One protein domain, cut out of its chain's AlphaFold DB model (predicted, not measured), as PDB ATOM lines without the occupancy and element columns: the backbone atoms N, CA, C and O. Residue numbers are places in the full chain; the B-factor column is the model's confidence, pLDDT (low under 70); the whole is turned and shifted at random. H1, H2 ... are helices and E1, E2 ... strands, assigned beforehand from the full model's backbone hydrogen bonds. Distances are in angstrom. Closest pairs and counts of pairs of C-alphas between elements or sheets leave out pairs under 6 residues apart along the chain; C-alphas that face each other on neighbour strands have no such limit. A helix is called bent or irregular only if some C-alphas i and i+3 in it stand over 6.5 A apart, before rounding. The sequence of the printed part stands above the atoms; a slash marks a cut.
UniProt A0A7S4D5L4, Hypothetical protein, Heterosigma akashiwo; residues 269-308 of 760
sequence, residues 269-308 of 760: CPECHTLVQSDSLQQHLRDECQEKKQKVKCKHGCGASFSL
ATOM      1  N   CYS A 269       7.250 -46.940 -33.715       76.81
ATOM      2  CA  CYS A 269       7.627 -48.126 -32.955       76.81
ATOM      3  C   CYS A 269       7.215 -47.971 -31.473       76.81
ATOM      4  O   CYS A 269       7.628 -47.002 -30.824       76.81
ATOM      5  N   PRO A 270       6.431 -48.902 -30.896       75.75
ATOM      6  CA  PRO A 270       5.892 -48.740 -29.546       75.75
ATOM      7  C   PRO A 270       6.968 -48.764 -28.450       75.75
ATOM      8  O   PRO A 270       6.731 -48.241 -27.365       75.75
ATOM      9  N   GLU A 271       8.148 -49.333 -28.721       75.06
ATOM     10  CA  GLU A 271       9.217 -49.486 -27.725       75.06
ATOM     11  C   GLU A 271      10.301 -48.395 -27.754       75.06
ATOM     12  O   GLU A 271      10.959 -48.176 -26.736       75.06
ATOM     13  N   CYS A 272      10.525 -47.732 -28.896       74.00
ATOM     14  CA  CYS A 272      11.565 -46.699 -29.041       74.00
ATOM     15  C   CYS A 272      11.115 -45.430 -29.787       74.00
ATOM     16  O   CYS A 272      11.925 -44.533 -30.004       74.00
ATOM     17  N   HIS A 273       9.842 -45.353 -30.187       74.38
ATOM     18  CA  HIS A 273       9.184 -44.207 -30.837       74.38
ATOM     19  C   HIS A 273       9.836 -43.693 -32.133       74.38
ATOM     20  O   HIS A 273       9.476 -42.627 -32.629       74.38
ATOM     21  N   THR A 274      10.750 -44.461 -32.728       76.31
ATOM     22  CA  THR A 274      11.233 -44.223 -34.093       76.31
ATOM     23  C   THR A 274      10.098 -44.502 -35.079       76.31
ATOM     24  O   THR A 274       9.404 -45.508 -34.933       76.31
ATOM     25  N   LEU A 275       9.904 -43.632 -36.073       75.50
ATOM     26  CA  LEU A 275       9.002 -43.897 -37.196       75.50
ATOM     27  C   LEU A 275       9.636 -44.942 -38.122       75.50
ATOM     28  O   LEU A 275      10.803 -44.815 -38.491       75.50
ATOM     29  N   VAL A 276       8.873 -45.973 -38.475       80.44
ATOM     30  CA  VAL A 276       9.292 -47.079 -39.347       80.44
ATOM     31  C   VAL A 276       8.167 -47.349 -40.344       80.44
ATOM     32  O   VAL A 276       6.999 -47.218 -39.990       80.44
ATOM     33  N   GLN A 277       8.487 -47.725 -41.582       81.19
ATOM     34  CA  GLN A 277       7.474 -48.182 -42.545       81.19
ATOM     35  C   GLN A 277       6.735 -49.412 -41.979       81.19
ATOM     36  O   GLN A 277       7.364 -50.271 -41.357       81.19
ATOM     37  N   SER A 278       5.408 -49.485 -42.133       75.81
ATOM     38  CA  SER A 278       4.567 -50.490 -41.451       75.81
ATOM     39  C   SER A 278       4.936 -51.947 -41.773       75.81
ATOM     40  O   SER A 278       4.823 -52.821 -40.914       75.81
ATOM     41  N   ASP A 279       5.430 -52.219 -42.982       79.25
ATOM     42  CA  ASP A 279       5.960 -53.527 -43.395       79.25
ATOM     43  C   ASP A 279       7.256 -53.905 -42.650       79.25
ATOM     44  O   ASP A 279       7.458 -55.047 -42.226       79.25
ATOM     45  N   SER A 280       8.107 -52.910 -42.429       81.69
ATOM     46  CA  SER A 280       9.430 -53.000 -41.826       81.69
ATOM     47  C   SER A 280       9.388 -52.922 -40.297       81.69
ATOM     48  O   SER A 280      10.342 -53.333 -39.636       81.69
ATOM     49  N   LEU A 281       8.275 -52.473 -39.700       81.62
ATOM     50  CA  LEU A 281       8.081 -52.382 -38.247       81.62
ATOM     51  C   LEU A 281       8.341 -53.723 -37.539       81.62
ATOM     52  O   LEU A 281       9.006 -53.764 -36.504       81.62
ATOM     53  N   GLN A 282       7.882 -54.834 -38.121       80.38
ATOM     54  CA  GLN A 282       8.135 -56.184 -37.601       80.38
ATOM     55  C   GLN A 282       9.618 -56.580 -37.643       80.38
ATOM     56  O   GLN A 282      10.076 -57.322 -36.777       80.38
ATOM     57  N   GLN A 283      10.374 -56.090 -38.626       81.62
ATOM     58  CA  GLN A 283      11.806 -56.357 -38.759       81.62
ATOM     59  C   GLN A 283      12.621 -55.482 -37.795       81.62
ATOM     60  O   GLN A 283      13.476 -55.986 -37.068       81.62
ATOM     61  N   HIS A 284      12.264 -54.201 -37.686       80.00
ATOM     62  CA  HIS A 284      12.816 -53.275 -36.701       80.00
ATOM     63  C   HIS A 284      12.609 -53.761 -35.253       80.00
ATOM     64  O   HIS A 284      13.540 -53.705 -34.450       80.00
ATOM     65  N   LEU A 285      11.416 -54.271 -34.913       77.94
ATOM     66  CA  LEU A 285      11.109 -54.814 -33.581       77.94
ATOM     67  C   LEU A 285      11.911 -56.078 -33.231       77.94
ATOM     68  O   LEU A 285      12.178 -56.309 -32.052       77.94
ATOM     69  N   ARG A 286      12.298 -56.890 -34.225       76.19
ATOM     70  CA  ARG A 286      13.152 -58.066 -34.010       76.19
ATOM     71  C   ARG A 286      14.611 -57.672 -33.799       76.19
ATOM     72  O   ARG A 286      15.174 -58.002 -32.757       76.19
ATOM     73  N   ASP A 287      15.179 -56.945 -34.759       69.00
ATOM     74  CA  ASP A 287      16.634 -56.893 -34.921       69.00
ATOM     75  C   ASP A 287      17.240 -55.543 -34.482       69.00
ATOM     76  O   ASP A 287      18.228 -55.517 -33.754       69.00
ATOM     77  N   GLU A 288      16.625 -54.404 -34.824       65.81
ATOM     78  CA  GLU A 288      17.200 -53.075 -34.527       65.81
ATOM     79  C   GLU A 288      16.836 -52.511 -33.146       65.81
ATOM     80  O   GLU A 288      17.616 -51.784 -32.521       65.81
ATOM     81  N   CYS A 289      15.608 -52.761 -32.678       68.81
ATOM     82  CA  CYS A 289      15.075 -52.097 -31.487       68.81
ATOM     83  C   CYS A 289      15.821 -52.526 -30.208       68.81
ATOM     84  O   CYS A 289      15.933 -51.755 -29.250       68.81
ATOM     85  N   GLN A 290      16.404 -53.731 -30.208       63.28
ATOM     86  CA  GLN A 290      17.257 -54.209 -29.118       63.28
ATOM     87  C   GLN A 290      18.642 -53.542 -29.118       63.28
ATOM     88  O   GLN A 290      19.158 -53.228 -28.044       63.28
ATOM     89  N   GLU A 291      19.225 -53.247 -30.284       59.94
ATOM     90  CA  GLU A 291      20.512 -52.543 -30.365       59.94
ATOM     91  C   GLU A 291      20.396 -51.090 -29.889       59.94
ATOM     92  O   GLU A 291      21.197 -50.647 -29.065       59.94
ATOM     93  N   LYS A 292      19.326 -50.381 -30.279       59.78
ATOM     94  CA  LYS A 292      19.026 -49.012 -29.802       59.78
ATOM     95  C   LYS A 292      18.806 -48.928 -28.277       59.78
ATOM     96  O   LYS A 292      18.917 -47.850 -27.693       59.78
ATOM     97  N   LYS A 293      18.551 -50.055 -27.595       61.16
ATOM     98  CA  LYS A 293      18.475 -50.146 -26.121       61.16
ATOM     99  C   LYS A 293      19.839 -50.357 -25.439       61.16
ATOM    100  O   LYS A 293      19.924 -50.210 -24.215       61.16
ATOM    101  N   GLN A 294      20.916 -50.659 -26.173       64.94
ATOM    102  CA  GLN A 294      22.246 -50.837 -25.584       64.94
ATOM    103  C   GLN A 294      22.870 -49.498 -25.163       64.94
ATOM    104  O   GLN A 294      23.381 -48.721 -25.969       64.94
ATOM    105  N   LYS A 295      22.878 -49.242 -23.850       75.25
ATOM    106  CA  LYS A 295      23.574 -48.087 -23.269       75.25
ATOM    107  C   LYS A 295      25.084 -48.327 -23.228       75.25
ATOM    108  O   LYS A 295      25.582 -49.020 -22.335       75.25
ATOM    109  N   VAL A 296      25.821 -47.711 -24.147       80.50
ATOM    110  CA  VAL A 296      27.286 -47.784 -24.197       80.50
ATOM    111  C   VAL A 296      27.873 -47.052 -22.992       80.50
ATOM    112  O   VAL A 296      27.650 -45.858 -22.784       80.50
ATOM    113  N   LYS A 297      28.628 -47.784 -22.170       84.50
ATOM    114  CA  LYS A 297      29.329 -47.247 -20.996       84.50
ATOM    115  C   LYS A 297      30.617 -46.545 -21.429       84.50
ATOM    116  O   LYS A 297      31.298 -46.997 -22.344       84.50
ATOM    117  N   CYS A 298      30.991 -45.469 -20.738       86.38
ATOM    118  CA  CYS A 298      32.245 -44.761 -21.001       86.38
ATOM    119  C   CYS A 298      33.464 -45.703 -20.932       86.38
ATOM    120  O   CYS A 298      33.695 -46.349 -19.908       86.38
ATOM    121  N   LYS A 299      34.304 -45.685 -21.980       85.88
ATOM    122  CA  LYS A 299      35.534 -46.497 -22.114       85.88
ATOM    123  C   LYS A 299      36.588 -46.284 -21.014       85.88
ATOM    124  O   LYS A 299      37.519 -47.072 -20.899       85.88
ATOM    125  N   HIS A 300      36.431 -45.252 -20.181       83.75
ATOM    126  CA  HIS A 300      37.287 -44.961 -19.023       83.75
ATOM    127  C   HIS A 300      36.631 -45.298 -17.665       83.75
ATOM    128  O   HIS A 300      37.142 -44.898 -16.623       83.75
ATOM    129  N   GLY A 301      35.494 -46.005 -17.648       85.75
ATOM    130  CA  GLY A 301      34.923 -46.596 -16.429       85.75
ATOM    131  C   GLY A 301      34.263 -45.626 -15.438       85.75
ATOM    132  O   GLY A 301      33.950 -46.026 -14.324       85.75
ATOM    133  N   CYS A 302      34.006 -44.370 -15.815       85.12
ATOM    134  CA  CYS A 302      33.449 -43.336 -14.925       85.12
ATOM    135  C   CYS A 302      31.966 -43.518 -14.521       85.12
ATOM    136  O   CYS A 302      31.415 -42.655 -13.843       85.12
ATOM    137  N   GLY A 303      31.299 -44.581 -14.981       86.31
ATOM    138  CA  GLY A 303      29.876 -44.849 -14.730       86.31
ATOM    139  C   GLY A 303      28.885 -44.168 -15.686       86.31
ATOM    140  O   GLY A 303      27.729 -44.578 -15.723       86.31
ATOM    141  N   ALA A 304      29.309 -43.191 -16.500       85.31
ATOM    142  CA  ALA A 304      28.445 -42.589 -17.520       85.31
ATOM    143  C   ALA A 304      28.066 -43.600 -18.622       85.31
ATOM    144  O   ALA A 304      28.896 -44.419 -19.034       85.31
ATOM    145  N   SER A 305      26.826 -43.519 -19.112       85.12
ATOM    146  CA  SER A 305      26.269 -44.413 -20.134       85.12
ATOM    147  C   SER A 305      25.353 -43.655 -21.098       85.12
ATOM    148  O   SER A 305      24.488 -42.917 -20.628       85.12
ATOM    149  N   PHE A 306      25.510 -43.888 -22.398       83.69
ATOM    150  CA  PHE A 306      24.899 -43.122 -23.493       83.69
ATOM    151  C   PHE A 306      24.135 -44.050 -24.453       83.69
ATOM    152  O   PHE A 306      24.508 -45.216 -24.579       83.69
ATOM    153  N   SER A 307      23.084 -43.572 -25.126       79.06
ATOM    154  CA  SER A 307      22.286 -44.381 -26.075       79.06
ATOM    155  C   SER A 307      22.667 -44.129 -27.538       79.06
ATOM    156  O   SER A 307      22.525 -43.016 -28.038       79.06
ATOM    157  N   LEU A 308      23.116 -45.159 -28.255       73.62
ATOM    158  CA  LEU A 308      23.375 -45.061 -29.697       73.62
ATOM    159  C   LEU A 308      22.064 -44.914 -30.506       73.62
ATOM    160  O   LEU A 308      21.029 -45.403 -30.048       73.62
TER     161      LEU A 308
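This is residues 269 to 308 of the 760 residues of the protein "Hypothetical protein" of Heterosigma akashiwo (UniProt A0A7S4D5L4). A drawn-out rod in two parts set end to end: at one end a small hairpin of two short antiparallel strands, E2 and E3, with the loop of residues 298 to 304 at its tip, and at the other end the helix H1 with the short strand E1 and an opening loop, residues 269 to 274. From E1 the chain folds back through residues 278 to 280 into H1, which runs toward the hairpin, and residues 292 to 294 join the two parts. The printed part has 40 residues with one named helix and three named strands, in the order E1, H1, E2, E3; the one sheet has the order E2 - E3, antiparallel, and E1 pairs with no named strand. The class is mixed, helices and strands, with 11 residues in the helix and 9 in the strands. The whole is only just loose, close to extended, with a radius of gyration of the C-alphas of 13.1 A and spans of 41 by 15 by 11 A.

The sheet is a hairpin of E2, residues 295 to 297, and E3, residues 305 to 307, which are antiparallel with an angle of 145 degrees between their N-to-C directions. The C-alphas of Lys 297 and Ser 305 face each other at 4.3 A, those of Val 296 and Phe 306 at 5.3 A, and those of Lys 295 and Ser 307 at 4.8 A. N 296 and O 306 are within hydrogen-bond range at 2.9 A, and N 306 and O 296 are too, also at 2.9 A. Before E2 in the chain comes H1, residues 281 to 291, joined to it by a tight link of 3 residues. H1 and E3 are apart. H1 is irregular, but only just: C-alphas 286 and 289 are 6.8 A apart. In its backbone 4 of 7 O i to N i+4 pairs and 3 of 8 O i to N i+3 pairs are within hydrogen-bond range. Before H1 comes E1, residues 275 to 277, again joined by a tight link of 3 residues. E1 and H1 have 1 pair of C-alphas within 8 A, those of Val 276 and His 284, 7.6 A apart, and their centres are 11.0 A apart. E1 is apart from both E2 and E3.

E2 runs from Lys 295, whose C-alpha is at (23.574, -48.087, -23.269), to Lys 297, and measures 6.2 A from first to last C-alpha. E3 runs from Ser 305 to Ser 307 over 7.2 A and ends at C-alpha 307 at (22.286, -44.381, -26.075). H1 runs from Leu 281, with its C-alpha at (8.081, -52.382, -38.247), to Glu 291, with its C-alpha at (20.512, -52.543, -30.365), over 14.7 A. E1 runs from Leu 275, with its C-alpha at (9.002, -43.897, -37.196), to Gln 277 over 7.0 A.

The two C-alphas farthest apart are those of Asp 279, between E1 and H1, and Cys 302, between E2 and E3, at 40.9 A. The first and last printed C-alphas, those of Cys 269 and Leu 308, are 16.4 A apart. The printed part runs from 269 to 308 with no cut, within a full chain of 760 residues. No link is long: E1 to H1 and H1 to E2 are tight, and E2 to E3, with 7 residues, is short. The mean pLDDT of the printed part of this model is 76.9. It is under 70 at residues 287 to 294, of which 287 to 291 belong to H1; the mean pLDDT of H1 is 73 and that of E3 is 83.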